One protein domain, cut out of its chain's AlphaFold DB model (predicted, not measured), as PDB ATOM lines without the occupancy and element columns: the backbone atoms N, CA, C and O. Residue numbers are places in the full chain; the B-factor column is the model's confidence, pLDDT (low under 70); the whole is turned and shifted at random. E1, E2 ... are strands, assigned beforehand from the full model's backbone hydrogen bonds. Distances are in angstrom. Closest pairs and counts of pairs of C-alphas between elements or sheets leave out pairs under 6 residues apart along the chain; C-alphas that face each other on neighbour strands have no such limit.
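What this domain is: This is residues 25 to 135 of the 135 residues of an uncharacterized protein of Muribaculaceae bacterium Isolate-001 (NCI) (UniProt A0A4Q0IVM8). Picture a small closed barrel of eight antiparallel strands, E1 and E3 to E9, with a ninth strand, E2, paired onto E1 outside the ring. Three strands are sharply bent, E1, E5 and E6, and the 13-residue E5 is the longest. The printed part has 111 residues, with nine named strands in the order E1 to E9 and no named helix, so look for an all strand domain. It is compact, with a radius of gyration of the C-alphas of 13.2 A, and rounded, spanning 35 by 34 by 30 A.

Where its parts are: Find C-alpha 25 at (-6.539, -9.389, -10.576); from there E1, residues 25 to 35, runs 25.7 A. E2 is residues 41 to 47, E3 residues 51 to 56 and E4 residues 59 to 62. Look next for C-alpha 65 at (-0.297, 3.559, -7.061), where E5 begins; it runs through residues 65 to 77, 29.6 A. E6, residues 80 to 89, runs 26.4 A, and E7, residues 94 to 101, runs 23.6 A. E8 is residues 111 to 117, and E9, residues 123 to 129, ends at C-alpha 129 at (-12.184, -7.595, -3.182).

How they stand to each other: Go round the ring from E1 to E3, E4, E5, E6, E7, E8, E9 and back to E1. E3 to E9 form a meander, each strand the antiparallel neighbour of the one before. E5 bends by 80 degrees at residue 71, and E6 by 57 degrees at residue 86. In the hairpin of E5 and E6, at 152 degrees, N 73 and O 84 are 2.8 A apart, within hydrogen-bond range. In that of E7 and E8, at 165 degrees, find N 98 and O 114, also within range at 2.8 A. E9 and E1 close the ring at 149 degrees, with N 34 and O 124 within range at 2.8 A. E1 bends by 79 degrees at residue 29, and its pairing is staggered: with E3 over residues 25 to 28, with E9 over 28 to 35 and with E2 over 31 to 34. Check N 26 and O 53 for E3, 2.8 A, and N 42 and O 33 for E2, 2.8 A. E3 and E2 lie on one side of E1, E9 on the other side. Among the pairs that are apart are E1 and E6, and E3 and E7.

The domain as a whole: The C-alphas of Glu 91 and Ser 104, the two farthest apart, are 36.5 A from each other. The printed part has no cut. No link is long; that of E7 to E8, 9 residues, is short and the others are tight. The mean pLDDT of the printed part is 86.2, and residues 47 to 48 and 130 to 135 are under 70.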
ATOM      1  N   LEU A  25      -5.695 -10.579 -10.629       80.38
ATOM      2  CA  LEU A  25      -6.539  -9.389 -10.576       80.38
ATOM      3  C   LEU A  25      -7.538  -9.507  -9.423       80.38
ATOM      4  O   LEU A  25      -8.340 -10.438  -9.380       80.38
ATOM      5  N   TYR A  26      -7.520  -8.519  -8.540       80.50
ATOM      6  CA  TYR A  26      -8.511  -8.314  -7.492       80.50
ATOM      7  C   TYR A  26      -9.326  -7.066  -7.834       80.50
ATOM      8  O   TYR A  26      -8.780  -5.965  -7.878       80.50
ATOM      9  N   SER A  27     -10.626  -7.211  -8.080       80.69
ATOM     10  CA  SER A  27     -11.509  -6.057  -8.271       80.69
ATOM     11  C   SER A  27     -12.120  -5.663  -6.930       80.69
ATOM     12  O   SER A  27     -13.065  -6.294  -6.440       80.69
ATOM     13  N   CYS A  28     -11.574  -4.610  -6.327       82.06
ATOM     14  CA  CYS A  28     -12.030  -4.073  -5.053       82.06
ATOM     15  C   CYS A  28     -13.133  -3.047  -5.267       82.06
ATOM     16  O   CYS A  28     -12.950  -2.082  -5.993       82.06
ATOM     17  N   PHE A  29     -14.281  -3.233  -4.629       79.38
ATOM     18  CA  PHE A  29     -15.423  -2.316  -4.757       79.38
ATOM     19  C   PHE A  29     -15.540  -1.359  -3.562       79.38
ATOM     20  O   PHE A  29     -16.315  -0.407  -3.620       79.38
ATOM     21  N   LEU A  30     -14.785  -1.616  -2.487       84.94
ATOM     22  CA  LEU A  30     -14.848  -0.866  -1.241       84.94
ATOM     23  C   LEU A  30     -13.462  -0.712  -0.613       84.94
ATOM     24  O   LEU A  30     -12.696  -1.680  -0.554       84.94
ATOM     25  N   SER A  31     -13.174   0.477  -0.077       88.19
ATOM     26  CA  SER A  31     -12.070   0.677   0.865       88.19
ATOM     27  C   SER A  31     -12.512   1.382   2.147       88.19
ATOM     28  O   SER A  31     -13.265   2.363   2.115       88.19
ATOM     29  N   GLN A  32     -11.987   0.937   3.284       91.06
ATOM     30  CA  GLN A  32     -12.256   1.478   4.620       91.06
ATOM     31  C   GLN A  32     -10.955   1.631   5.410       91.06
ATOM     32  O   GLN A  32      -9.927   1.058   5.048       91.06
ATOM     33  N   ASP A  33     -11.009   2.404   6.487       91.12
ATOM     34  CA  ASP A  33      -9.911   2.470   7.447       91.12
ATOM     35  C   ASP A  33     -10.030   1.314   8.437       91.12
ATOM     36  O   ASP A  33     -11.121   1.010   8.909       91.12
ATOM     37  N   LEU A  34      -8.912   0.673   8.747       91.12
ATOM     38  CA  LEU A  34      -8.789  -0.361   9.766       91.12
ATOM     39  C   LEU A  34      -7.848   0.156  10.851       91.12
ATOM     40  O   LEU A  34      -6.730   0.576  10.552       91.12
ATOM     41  N   ASN A  35      -8.281   0.096  12.105       90.69
ATOM     42  CA  ASN A  35      -7.388   0.296  13.237       90.69
ATOM     43  C   ASN A  35      -6.593  -0.995  13.476       90.69
ATOM     44  O   ASN A  35      -7.168  -2.039  13.775       90.69
ATOM     45  N   MET A  36      -5.273  -0.932  13.331       87.31
ATOM     46  CA  MET A  36      -4.383  -2.089  13.440       87.31
ATOM     47  C   MET A  36      -4.182  -2.577  14.878       87.31
ATOM     48  O   MET A  36      -3.815  -3.736  15.064       87.31
ATOM     49  N   ASP A  37      -4.447  -1.736  15.880       87.38
ATOM     50  CA  ASP A  37      -4.330  -2.114  17.290       87.38
ATOM     51  C   ASP A  37      -5.571  -2.886  17.752       87.38
ATOM     52  O   ASP A  37      -5.462  -3.902  18.440       87.38
ATOM     53  N   THR A  38      -6.764  -2.425  17.356       87.56
ATOM     54  CA  THR A  38      -8.044  -3.037  17.759       87.56
ATOM     55  C   THR A  38      -8.583  -4.051  16.751       87.56
ATOM     56  O   THR A  38      -9.457  -4.844  17.088       87.56
ATOM     57  N   ASN A  39      -8.055  -4.062  15.523       84.00
ATOM     58  CA  ASN A  39      -8.604  -4.761  14.357       84.00
ATOM     59  C   ASN A  39     -10.041  -4.342  13.985       84.00
ATOM     60  O   ASN A  39     -10.747  -5.079  13.296       84.00
ATOM     61  N   GLU A  40     -10.484  -3.157  14.408       87.88
ATOM     62  CA  GLU A  40     -11.809  -2.638  14.070       87.88
ATOM     63  C   GLU A  40     -11.787  -1.888  12.735       87.88
ATOM     64  O   GLU A  40     -10.992  -0.966  12.523       87.88
ATOM     65  N   VAL A  41     -12.693  -2.267  11.832       86.06
ATOM     66  CA  VAL A  41     -12.918  -1.563  10.565       86.06
ATOM     67  C   VAL A  41     -13.857  -0.384  10.814       86.06
ATOM     68  O   VAL A  41     -14.933  -0.534  11.390       86.06
ATOM     69  N   SER A  42     -13.460   0.799  10.357       84.56
ATOM     70  CA  SER A  42     -14.261   2.015  10.424       84.56
ATOM     71  C   SER A  42     -15.560   1.862   9.638       84.56
ATOM     72  O   SER A  42     -15.563   1.447   8.479       84.56
ATOM     73  N   ASN A  43     -16.668   2.312  10.224       78.44
ATOM     74  CA  ASN A  43     -17.960   2.393   9.538       78.44
ATOM     75  C   ASN A  43     -17.985   3.457   8.424       78.44
ATOM     76  O   ASN A  43     -18.945   3.524   7.658       78.44
ATOM     77  N   GLN A  44     -16.952   4.299   8.322       78.12
ATOM     78  CA  GLN A  44     -16.827   5.259   7.233       78.12
ATOM     79  C   GLN A  44     -16.191   4.609   6.004       78.12
ATOM     80  O   GLN A  44     -15.046   4.152   6.020       78.12
ATOM     81  N   VAL A  45     -16.944   4.614   4.907       77.06
ATOM     82  CA  VAL A  45     -16.455   4.188   3.599       77.06
ATOM     83  C   VAL A  45     -15.578   5.287   3.010       77.06
ATOM     84  O   VAL A  45     -16.057   6.376   2.706       77.06
ATOM     85  N   SER A  46     -14.293   4.987   2.829       71.19
ATOM     86  CA  SER A  46     -13.335   5.924   2.228       71.19
ATOM     87  C   SER A  46     -13.446   5.980   0.702       71.19
ATOM     88  O   SER A  46     -13.145   7.009   0.102       71.19
ATOM     89  N   ASN A  47     -13.892   4.890   0.066       69.94
ATOM     90  CA  ASN A  47     -14.199   4.847  -1.360       69.94
ATOM     91  C   ASN A  47     -15.189   3.709  -1.668       69.94
ATOM     92  O   ASN A  47     -15.039   2.611  -1.137       69.94
ATOM     93  N   ASN A  48     -16.169   3.980  -2.536       68.69
ATOM     94  CA  ASN A  48     -17.186   3.033  -3.017       68.69
ATOM     95  C   ASN A  48     -17.163   2.886  -4.556       68.69
ATOM     96  O   ASN A  48     -18.195   2.721  -5.204       68.69
ATOM     97  N   SER A  49     -15.989   3.055  -5.165       70.69
ATOM     98  CA  SER A  49     -15.758   2.847  -6.596       70.69
ATOM     99  C   SER A  49     -14.907   1.605  -6.826       70.69
ATOM    100  O   SER A  49     -14.121   1.208  -5.966       70.69
ATOM    101  N   LEU A  50     -15.087   0.980  -7.990       77.31
ATOM    102  CA  LEU A  50     -14.336  -0.212  -8.361       77.31
ATOM    103  C   LEU A  50     -12.884   0.172  -8.676       77.31
ATOM    104  O   LEU A  50     -12.620   0.910  -9.624       77.31
ATOM    105  N   ILE A  51     -11.956  -0.319  -7.862       83.62
ATOM    106  CA  ILE A  51     -10.516  -0.191  -8.031       83.62
ATOM    107  C   ILE A  51      -9.972  -1.578  -8.345       83.62
ATOM    108  O   ILE A  51     -10.071  -2.498  -7.534       83.62
ATOM    109  N   ASP A  52      -9.356  -1.711  -9.509       85.81
ATOM    110  CA  ASP A  52      -8.622  -2.919  -9.846       85.81
ATOM    111  C   ASP A  52      -7.238  -2.907  -9.189       85.81
ATOM    112  O   ASP A  52      -6.493  -1.918  -9.261       85.81
ATOM    113  N   ILE A  53      -6.896  -4.035  -8.573       87.75
ATOM    114  CA  ILE A  53      -5.582  -4.318  -8.013       87.75
ATOM    115  C   ILE A  53      -4.954  -5.451  -8.810       87.75
ATOM    116  O   ILE A  53      -5.464  -6.569  -8.832       87.75
ATOM    117  N   TYR A  54      -3.821  -5.164  -9.440       90.38
ATOM    118  CA  TYR A  54      -3.068  -6.134 -10.225       90.38
ATOM    119  C   TYR A  54      -1.819  -6.554  -9.469       90.38
ATOM    120  O   TYR A  54      -1.028  -5.705  -9.059       90.38
ATOM    121  N   VAL A  55      -1.619  -7.859  -9.333       89.50
ATOM    122  CA  VAL A  55      -0.378  -8.454  -8.839       89.50
ATOM    123  C   VAL A  55       0.332  -9.130 -10.006       89.50
ATOM    124  O   VAL A  55      -0.236 -10.006 -10.655       89.50
ATOM    125  N   ASP A  56       1.561  -8.696 -10.281       88.44
ATOM    126  CA  ASP A  56       2.435  -9.220 -11.338       88.44
ATOM    127  C   ASP A  56       3.804  -9.521 -10.718       88.44
ATOM    128  O   ASP A  56       4.633  -8.625 -10.513       88.44
ATOM    129  N   GLY A  57       3.977 -10.776 -10.301       86.88
ATOM    130  CA  GLY A  57       5.090 -11.228  -9.473       86.88
ATOM    131  C   GLY A  57       5.225 -10.432  -8.180       86.88
ATOM    132  O   GLY A  57       4.332 -10.421  -7.333       86.88
ATOM    133  N   ASN A  58       6.345  -9.729  -8.022       91.88
ATOM    134  CA  ASN A  58       6.624  -8.925  -6.836       91.88
ATOM    135  C   ASN A  58       6.098  -7.483  -6.920       91.88
ATOM    136  O   ASN A  58       6.483  -6.645  -6.107       91.88
ATOM    137  N   LYS A  59       5.249  -7.158  -7.899       94.25
ATOM    138  CA  LYS A  59       4.673  -5.819  -8.059       94.25
ATOM    139  C   LYS A  59       3.178  -5.843  -7.808       94.25
ATOM    140  O   LYS A  59       2.480  -6.715  -8.317       94.25
ATOM    141  N   LEU A  60       2.693  -4.842  -7.080       93.94
ATOM    142  CA  LEU A  60       1.269  -4.565  -6.933       93.94
ATOM    143  C   LEU A  60       0.947  -3.194  -7.530       93.94
ATOM    144  O   LEU A  60       1.626  -2.203  -7.259       93.94
ATOM    145  N   LEU A  61      -0.093  -3.141  -8.356       93.00
ATOM    146  CA  LEU A  61      -0.657  -1.920  -8.921       93.00
ATOM    147  C   LEU A  61      -2.052  -1.732  -8.329       93.00
ATOM    148  O   LEU A  61      -2.881  -2.621  -8.457       93.00
ATOM    149  N   LEU A  62      -2.303  -0.590  -7.698       90.19
ATOM    150  CA  LEU A  62      -3.578  -0.221  -7.076       90.19
ATOM    151  C   LEU A  62      -4.015   1.115  -7.679       90.19
ATOM    152  O   LEU A  62      -3.536   2.175  -7.267       90.19
ATOM    153  N   GLY A  63      -4.888   1.078  -8.687       85.62
ATOM    154  CA  GLY A  63      -5.195   2.272  -9.480       85.62
ATOM    155  C   GLY A  63      -3.922   2.893 -10.075       85.62
ATOM    156  O   GLY A  63      -3.226   2.259 -10.865       85.62
ATOM    157  N   SER A  64      -3.592   4.129  -9.686       85.75
ATOM    158  CA  SER A  64      -2.346   4.804 -10.087       85.75
ATOM    159  C   SER A  64      -1.139   4.479  -9.199       85.75
ATOM    160  O   SER A  64      -0.003   4.769  -9.584       85.75
ATOM    161  N   LYS A  65      -1.357   3.880  -8.021       91.62
ATOM    162  CA  LYS A  65      -0.297   3.559  -7.061       91.62
ATOM    163  C   LYS A  65       0.416   2.273  -7.447       91.62
ATOM    164  O   LYS A  65      -0.180   1.345  -7.993       91.62
ATOM    165  N   ARG A  66       1.708   2.217  -7.137       95.38
ATOM    166  CA  ARG A  66       2.575   1.073  -7.421       95.38
ATOM    167  C   ARG A  66       3.335   0.693  -6.167       95.38
ATOM    168  O   ARG A  66       3.748   1.575  -5.426       95.38
ATOM    169  N   TYR A  67       3.538  -0.600  -5.980       96.56
ATOM    170  CA  TYR A  67       4.233  -1.160  -4.834       96.56
ATOM    171  C   TYR A  67       5.188  -2.250  -5.306       96.56
ATOM    172  O   TYR A  67       4.831  -3.075  -6.149       96.56
ATOM    173  N   SER A  68       6.393  -2.252  -4.750       96.88
ATOM    174  CA  SER A  68       7.369  -3.330  -4.891       96.88
ATOM    175  C   SER A  68       7.370  -4.144  -3.604       96.88
ATOM    176  O   SER A  68       7.749  -3.634  -2.552       96.88
ATOM    177  N   MET A  69       6.915  -5.388  -3.688       96.38
ATOM    178  CA  MET A  69       6.746  -6.316  -2.573       96.38
ATOM    179  C   MET A  69       7.987  -7.199  -2.402       96.38
ATOM    180  O   MET A  69       8.617  -7.613  -3.374       96.38
ATOM    181  N   TYR A  70       8.337  -7.512  -1.159       95.38
ATOM    182  CA  TYR A  70       9.436  -8.401  -0.786       95.38
ATOM    183  C   TYR A  70       9.150  -9.053   0.576       95.38
ATOM    184  O   TYR A  70       8.105  -8.815   1.176       95.38
ATOM    185  N   ASN A  71      10.048  -9.928   1.048       95.94
ATOM    186  CA  ASN A  71       9.883 -10.655   2.316       95.94
ATOM    187  C   ASN A  71       8.509 -11.332   2.457       95.94
ATOM    188  O   ASN A  71       7.796 -11.143   3.442       95.94
ATOM    189  N   ARG A  72       8.135 -12.138   1.458       94.69
ATOM    190  CA  ARG A  72       6.884 -12.898   1.488       94.69
ATOM    191  C   ARG A  72       6.843 -13.817   2.709       94.69
ATOM    192  O   ARG A  72       7.707 -14.676   2.875       94.69
ATOM    193  N   GLN A  73       5.793 -13.687   3.502       94.62
ATOM    194  CA  GLN A  73       5.479 -14.549   4.633       94.62
ATOM    195  C   GLN A  73       4.071 -15.098   4.443       94.62
ATOM    196  O   GLN A  73       3.165 -14.378   4.035       94.62
ATOM    197  N   GLU A  74       3.876 -16.378   4.721       94.62
ATOM    198  CA  GLU A  74       2.574 -17.025   4.599       94.62
ATOM    199  C   GLU A  74       2.225 -17.692   5.920       94.62
ATOM    200  O   GLU A  74       3.057 -18.367   6.529       94.62
ATOM    201  N   SER A  75       0.993 -17.486   6.365       93.50
ATOM    202  CA  SER A  75       0.437 -18.141   7.535       93.50
ATOM    203  C   SER A  75      -0.989 -18.595   7.253       93.50
ATOM    204  O   SER A  75      -1.710 -18.015   6.441       93.50
ATOM    205  N   ASN A  76      -1.386 -19.666   7.933       92.19
ATOM    206  CA  ASN A  76      -2.738 -20.198   7.881       92.19
ATOM    207  C   ASN A  76      -3.303 -20.191   9.301       92.19
ATOM    208  O   ASN A  76      -2.648 -20.666  10.230       92.19
ATOM    209  N   SER A  77      -4.504 -19.646   9.463       84.81
ATOM    210  CA  SER A  77      -5.237 -19.610  10.726       84.81
ATOM    211  C   SER A  77      -6.609 -20.241  10.509       84.81
ATOM    212  O   SER A  77      -7.539 -19.601  10.018       84.81
ATOM    213  N   GLY A  78      -6.720 -21.538  10.804       88.00
ATOM    214  CA  GLY A  78      -7.900 -22.323  10.441       88.00
ATOM    215  C   GLY A  78      -8.080 -22.370   8.920       88.00
ATOM    216  O   GLY A  78      -7.186 -22.824   8.210       88.00
ATOM    217  N   PHE A  79      -9.224 -21.884   8.433       88.06
ATOM    218  CA  PHE A  79      -9.522 -21.776   6.999       88.06
ATOM    219  C   PHE A  79      -8.987 -20.490   6.361       88.06
ATOM    220  O   PHE A  79      -8.970 -20.378   5.139       88.06
ATOM    221  N   VAL A  80      -8.530 -19.531   7.170       90.38
ATOM    222  CA  VAL A  80      -8.061 -18.236   6.681       90.38
ATOM    223  C   VAL A  80      -6.602 -18.343   6.262       90.38
ATOM    224  O   VAL A  80      -5.720 -18.625   7.079       90.38
ATOM    225  N   LYS A  81      -6.342 -18.068   4.987       92.69
ATOM    226  CA  LYS A  81      -5.001 -17.914   4.432       92.69
ATOM    227  C   LYS A  81      -4.587 -16.449   4.498       92.69
ATOM    228  O   LYS A  81      -5.322 -15.571   4.052       92.69
ATOM    229  N   ILE A  82      -3.389 -16.188   5.012       93.44
ATOM    230  CA  ILE A  82      -2.818 -14.846   5.102       93.44
ATOM    231  C   ILE A  82      -1.454 -14.843   4.417       93.44
ATOM    232  O   ILE A  82      -0.559 -15.608   4.774       93.44
ATOM    233  N   VAL A  83      -1.278 -13.953   3.442       93.69
ATOM    234  CA  VAL A  83       0.016 -13.694   2.804       93.69
ATOM    235  C   VAL A  83       0.433 -12.267   3.116       93.69
ATOM    236  O   VAL A  83      -0.285 -11.320   2.817       93.69
ATOM    237  N   HIS A  84       1.596 -12.111   3.723       94.50
ATOM    238  CA  HIS A  84       2.161 -10.843   4.150       94.50
ATOM    239  C   HIS A  84       3.421 -10.521   3.342       94.50
ATOM    240  O   HIS A  84       4.201 -11.417   3.019       94.50
ATOM    241  N   TYR A  85       3.616  -9.245   3.032       96.12
ATOM    242  CA  TYR A  85       4.805  -8.710   2.383       96.12
ATOM    243  C   TYR A  85       5.230  -7.419   3.075       96.12
ATOM    244  O   TYR A  85       4.388  -6.574   3.394       96.12
ATOM    245  N   ASP A  86       6.540  -7.229   3.200       96.69
ATOM    246  CA  ASP A  86       7.092  -5.882   3.288       96.69
ATOM    247  C   ASP A  86       7.058  -5.259   1.882       96.69
ATOM    248  O   ASP A  86       7.170  -5.958   0.870       96.69
ATOM    249  N   ALA A  87       6.893  -3.944   1.785       96.94
ATOM    250  CA  ALA A  87       6.812  -3.261   0.502       96.94
ATOM    251  C   ALA A  87       7.414  -1.850   0.537       96.94
ATOM    252  O   ALA A  87       7.631  -1.250   1.592       96.94
ATOM    253  N   ILE A  88       7.724  -1.342  -0.653       96.75
ATOM    254  CA  ILE A  88       8.069   0.060  -0.911       96.75
ATOM    255  C   ILE A  88       7.114   0.566  -1.988       96.75
ATOM    256  O   ILE A  88       6.941  -0.099  -3.015       96.75
ATOM    257  N   ASP A  89       6.473   1.705  -1.760       96.00
ATOM    258  CA  ASP A  89       5.579   2.304  -2.746       96.00
ATOM    259  C   ASP A  89       6.329   3.085  -3.843       96.00
ATOM    260  O   ASP A  89       7.559   3.159  -3.876       96.00
ATOM    261  N   GLY A  90       5.582   3.646  -4.796       94.38
ATOM    262  CA  GLY A  90       6.137   4.405  -5.917       94.38
ATOM    263  C   GLY A  90       6.860   5.697  -5.520       94.38
ATOM    264  O   GLY A  90       7.565   6.256  -6.357       94.38
ATOM    265  N   GLU A  91       6.702   6.152  -4.277       94.88
ATOM    266  CA  GLU A  91       7.336   7.352  -3.724       94.88
ATOM    267  C   GLU A  91       8.553   7.005  -2.849       94.88
ATOM    268  O   GLU A  91       9.267   7.893  -2.388       94.88
ATOM    269  N   GLY A  92       8.846   5.712  -2.667       94.12
ATOM    270  CA  GLY A  92       9.965   5.237  -1.857       94.12
ATOM    271  C   GLY A  92       9.624   5.051  -0.377       94.12
ATOM    272  O   GLY A  92      10.521   4.747   0.411       94.12
ATOM    273  N   GLN A  93       8.355   5.193   0.014       95.00
ATOM    274  CA  GLN A  93       7.930   5.015   1.398       95.00
ATOM    275  C   GLN A  93       7.716   3.529   1.709       95.00
ATOM    276  O   GLN A  93       7.167   2.768   0.908       95.00
ATOM    277  N   ARG A  94       8.164   3.103   2.896       95.75
ATOM    278  CA  ARG A  94       7.997   1.723   3.367       95.75
ATOM    279  C   ARG A  94       6.579   1.491   3.867       95.75
ATOM    280  O   ARG A  94       6.028   2.284   4.631       95.75
ATOM    281  N   CYS A  95       6.017   0.365   3.463       95.62
ATOM    282  CA  CYS A  95       4.709  -0.088   3.895       95.62
ATOM    283  C   CYS A  95       4.684  -1.610   4.000       95.62
ATOM    284  O   CYS A  95       5.656  -2.301   3.683       95.62
ATOM    285  N   LYS A  96       3.560  -2.136   4.462       95.50
ATOM    286  CA  LYS A  96       3.293  -3.566   4.536       95.50
ATOM    287  C   LYS A  96       1.977  -3.860   3.850       95.50
ATOM    288  O   LYS A  96       1.044  -3.057   3.905       95.50
ATOM    289  N   ILE A  97       1.928  -5.009   3.186       95.44
ATOM    290  CA  ILE A  97       0.765  -5.464   2.428       95.44
ATOM    291  C   ILE A  97       0.377  -6.847   2.930       95.44
ATOM    292  O   ILE A  97       1.207  -7.754   3.002       95.44
ATOM    293  N   LYS A  98      -0.896  -7.019   3.270       94.25
ATOM    294  CA  LYS A  98      -1.464  -8.292   3.706       94.25
ATOM    295  C   LYS A  98      -2.627  -8.668   2.801       94.25
ATOM    296  O   LYS A  98      -3.596  -7.926   2.705       94.25
ATOM    297  N   PHE A  99      -2.535  -9.832   2.180       92.50
ATOM    298  CA  PHE A  99      -3.623 -10.490   1.473       92.50
ATOM    299  C   PHE A  99      -4.270 -11.487   2.425       92.50
ATOM    300  O   PHE A  99      -3.573 -12.278   3.064       92.50
ATOM    301  N   ILE A 100      -5.589 -11.437   2.531       91.81
ATOM    302  CA  ILE A 100      -6.388 -12.306   3.386       91.81
ATOM    303  C   ILE A 100      -7.398 -13.005   2.489       91.81
ATOM    304  O   ILE A 100      -8.144 -12.346   1.764       91.81
ATOM    305  N   THR A 101      -7.422 -14.330   2.561       90.81
ATOM    306  CA  THR A 101      -8.403 -15.163   1.875       90.81
ATOM    307  C   THR A 101      -9.085 -16.056   2.899       90.81
ATOM    308  O   THR A 101      -8.435 -16.905   3.507       90.81
ATOM    309  N   ASP A 102     -10.388 -15.879   3.079       90.19
ATOM    310  CA  ASP A 102     -11.236 -16.725   3.920       90.19
ATOM    311  C   ASP A 102     -12.283 -17.443   3.053       90.19
ATOM    312  O   ASP A 102     -13.345 -16.884   2.777       90.19
ATOM    313  N   PRO A 103     -12.025 -18.693   2.626       85.62
ATOM    314  CA  PRO A 103     -12.942 -19.459   1.785       85.62
ATOM    315  C   PRO A 103     -14.311 -19.708   2.427       85.62
ATOM    316  O   PRO A 103     -15.259 -20.021   1.709       85.62
ATOM    317  N   SER A 104     -14.410 -19.604   3.757       86.94
ATOM    318  CA  SER A 104     -15.657 -19.802   4.495       86.94
ATOM    319  C   SER A 104     -16.539 -18.553   4.538       86.94
ATOM    320  O   SER A 104     -17.728 -18.660   4.832       86.94
ATOM    321  N   ALA A 105     -15.979 -17.385   4.210       85.25
ATOM    322  CA  ALA A 105     -16.697 -16.123   4.191       85.25
ATOM    323  C   ALA A 105     -17.514 -15.924   2.900       85.25
ATOM    324  O   ALA A 105     -17.263 -16.532   1.847       85.25
ATOM    325  N   ASP A 106     -18.491 -15.020   2.986       81.31
ATOM    326  CA  ASP A 106     -19.288 -14.576   1.846       81.31
ATOM    327  C   ASP A 106     -18.400 -13.986   0.744       81.31
ATOM    328  O   ASP A 106     -17.344 -13.411   0.996       81.31
ATOM    329  N   TRP A 107     -18.864 -14.061  -0.505       75.12
ATOM    330  CA  TRP A 107     -18.119 -13.595  -1.687       75.12
ATOM    331  C   TRP A 107     -17.645 -12.130  -1.605       75.12
ATOM    332  O   TRP A 107     -16.706 -11.740  -2.294       75.12
ATOM    333  N   VAL A 108     -18.303 -11.317  -0.773       73.00
ATOM    334  CA  VAL A 108     -18.016  -9.892  -0.542       73.00
ATOM    335  C   VAL A 108     -16.801  -9.689   0.372       73.00
ATOM    336  O   VAL A 108     -16.100  -8.687   0.254       73.00
ATOM    337  N   THR A 109     -16.562 -10.621   1.296       78.62
ATOM    338  CA  THR A 109     -15.538 -10.527   2.351       78.62
ATOM    339  C   THR A 109     -14.477 -11.619   2.255       78.62
ATOM    340  O   THR A 109     -13.476 -11.550   2.965       78.62
ATOM    341  N   ARG A 110     -14.655 -12.587   1.346       85.38
ATOM    342  CA  ARG A 110     -13.729 -13.698   1.099       85.38
ATOM    343  C   ARG A 110     -12.303 -13.242   0.845       85.38
ATOM    344  O   ARG A 110     -11.378 -13.911   1.288       85.38
ATOM    345  N   ASN A 111     -12.123 -12.145   0.116       87.56
ATOM    346  CA  ASN A 111     -10.810 -11.637  -0.249       87.56
ATOM    347  C   ASN A 111     -10.653 -10.202   0.243       87.56
ATOM    348  O   ASN A 111     -11.445  -9.323  -0.101       87.56
ATOM    349  N   ALA A 112      -9.597  -9.957   1.008       90.06
ATOM    350  CA  ALA A 112      -9.254  -8.625   1.470       90.06
ATOM    351  C   ALA A 112      -7.766  -8.339   1.298       90.06
ATOM    352  O   ALA A 112      -6.916  -9.222   1.413       90.06
ATOM    353  N   ILE A 113      -7.460  -7.074   1.031       92.75
ATOM    354  CA  ILE A 113      -6.098  -6.562   0.943       92.75
ATOM    355  C   ILE A 113      -5.968  -5.437   1.957       92.75
ATOM    356  O   ILE A 113      -6.800  -4.536   2.004       92.75
ATOM    357  N   VAL A 114      -4.928  -5.480   2.777       93.75
ATOM    358  CA  VAL A 114      -4.660  -4.487   3.817       93.75
ATOM    359  C   VAL A 114      -3.311  -3.859   3.551       93.75
ATOM    360  O   VAL A 114      -2.327  -4.581   3.399       93.75
ATOM    361  N   ILE A 115      -3.255  -2.531   3.509       94.25
ATOM    362  CA  ILE A 115      -2.017  -1.774   3.311       94.25
ATOM    363  C   ILE A 115      -1.856  -0.785   4.458       94.25
ATOM    364  O   ILE A 115      -2.771  -0.013   4.740       94.25
ATOM    365  N   TRP A 116      -0.692  -0.780   5.102       94.62
ATOM    366  CA  TRP A 116      -0.372   0.189   6.150       94.62
ATOM    367  C   TRP A 116       1.079   0.637   6.072       94.62
ATOM    368  O   TRP A 116       1.945  -0.092   5.592       94.62
ATOM    369  N   TYR A 117       1.322   1.859   6.526       93.19
ATOM    370  CA  TYR A 117       2.623   2.511   6.482       93.19
ATOM    371  C   TYR A 117       3.213   2.566   7.885       93.19
ATOM    372  O   TYR A 117       2.496   2.858   8.841       93.19
ATOM    373  N   ASP A 118       4.516   2.308   8.005       84.50
ATOM    374  CA  ASP A 118       5.188   2.227   9.309       84.50
ATOM    375  C   ASP A 118       5.093   3.556  10.091       84.50
ATOM    376  O   ASP A 118       4.992   3.553  11.314       84.50
ATOM    377  N   GLU A 119       5.058   4.693   9.391       78.06
ATOM    378  CA  GLU A 119       5.008   6.040   9.984       78.06
ATOM    379  C   GLU A 119       3.595   6.496  10.389       78.06
ATOM    380  O   GLU A 119       3.455   7.445  11.157       78.06
ATOM    381  N   ILE A 120       2.545   5.838   9.878       73.44
ATOM    382  CA  ILE A 120       1.132   6.250  10.034       73.44
ATOM    383  C   ILE A 120       0.352   5.213  10.871       73.44
ATOM    384  O   ILE A 120      -0.878   5.145  10.856       73.44
ATOM    385  N   SER A 121       1.068   4.385  11.639       70.38
ATOM    386  CA  SER A 121       0.455   3.491  12.624       70.38
ATOM    387  C   SER A 121      -0.427   4.302  13.591       70.38
ATOM    388  O   SER A 121       0.022   5.347  14.070       70.38
ATOM    389  N   PRO A 122      -1.664   3.862  13.894       79.75
ATOM    390  CA  PRO A 122      -2.203   2.515  13.683       79.75
ATOM    391  C   PRO A 122      -3.214   2.386  12.528       79.75
ATOM    392  O   PRO A 122      -3.986   1.431  12.514       79.75
ATOM    393  N   VAL A 123      -3.277   3.317  11.570       86.75
ATOM    394  CA  VAL A 123      -4.333   3.287  10.540       86.75
ATOM    395  C   VAL A 123      -3.872   2.551   9.281       86.75
ATOM    396  O   VAL A 123      -2.898   2.932   8.632       86.75
ATOM    397  N   ALA A 124      -4.618   1.519   8.900       91.50
ATOM    398  CA  ALA A 124      -4.456   0.791   7.649       91.50
ATOM    399  C   ALA A 124      -5.606   1.069   6.681       91.50
ATOM    400  O   ALA A 124      -6.731   1.350   7.090       91.50
ATOM    401  N   LYS A 125      -5.344   0.922   5.382       92.12
ATOM    402  CA  LYS A 125      -6.388   0.851   4.357       92.12
ATOM    403  C   LYS A 125      -6.769  -0.603   4.123       92.12
ATOM    404  O   LYS A 125      -5.922  -1.414   3.754       92.12
ATOM    405  N   TRP A 126      -8.043  -0.907   4.330       91.31
ATOM    406  CA  TRP A 126      -8.662  -2.206   4.103       91.31
ATOM    407  C   TRP A 126      -9.469  -2.174   2.806       91.31
ATOM    408  O   TRP A 126     -10.430  -1.416   2.691       91.31
ATOM    409  N   TYR A 127      -9.090  -3.000   1.840       90.31
ATOM    410  CA  TYR A 127      -9.739  -3.144   0.541       90.31
ATOM    411  C   TYR A 127     -10.486  -4.473   0.496       90.31
ATOM    412  O   TYR A 127      -9.873  -5.531   0.648       90.31
ATOM    413  N   GLN A 128     -11.796  -4.433   0.259       87.31
ATOM    414  CA  GLN A 128     -12.598  -5.639   0.057       87.31
ATOM    415  C   GLN A 128     -12.684  -5.940  -1.433       87.31
ATOM    416  O   GLN A 128     -13.160  -5.121  -2.227       87.31
ATOM    417  N   SER A 129     -12.180  -7.109  -1.810       73.50
ATOM    418  CA  SER A 129     -12.184  -7.595  -3.182       73.50
ATOM    419  C   SER A 129     -13.389  -8.491  -3.418       73.50
ATOM    420  O   SER A 129     -13.710  -9.343  -2.593       73.50
ATOM    421  N   ARG A 130     -14.002  -8.368  -4.599       68.69
ATOM    422  CA  ARG A 130     -14.773  -9.489  -5.154       68.69
ATOM    423  C   ARG A 130     -13.821 -10.652  -5.432       68.69
ATOM    424  O   ARG A 130     -12.613 -10.429  -5.535       68.69
ATOM    425  N   ASP A 131     -14.343 -11.870  -5.551       60.44
ATOM    426  CA  ASP A 131     -13.529 -13.029  -5.935       60.44
ATOM    427  C   ASP A 131     -12.578 -12.680  -7.099       60.44
ATOM    428  O   ASP A 131     -13.039 -12.104  -8.096       60.44
ATOM    429  N   PRO A 132     -11.265 -12.957  -6.969       56.16
ATOM    430  CA  PRO A 132     -10.305 -12.667  -8.021       56.16
ATOM    431  C   PRO A 132     -10.703 -13.418  -9.291       56.16
ATOM    432  O   PRO A 132     -11.025 -14.606  -9.253       56.16
ATOM    433  N   GLN A 133     -10.704 -12.712 -10.421       51.62
ATOM    434  CA  GLN A 133     -10.919 -13.335 -11.723       51.62
ATOM    435  C   GLN A 133      -9.557 -13.750 -12.273       51.62
ATOM    436  O   GLN A 133      -8.736 -12.895 -12.606       51.62
ATOM    437  N   GLU A 134      -9.314 -15.057 -12.356       46.41
ATOM    438  CA  GLU A 134      -8.180 -15.590 -13.110       46.41
ATOM    439  C   GLU A 134      -8.361 -15.215 -14.593       46.41
ATOM    440  O   GLU A 134      -9.447 -15.389 -15.156       46.41
ATOM    441  N   ARG A 135      -7.324 -14.638 -15.211       43.31
ATOM    442  CA  ARG A 135      -7.273 -14.322 -16.646       43.31
ATOM    443  C   ARG A 135      -6.120 -15.046 -17.312       43.31
ATOM    444  O   ARG A 135      -5.029 -15.070 -16.702       43.31
TER     445      ARG A 135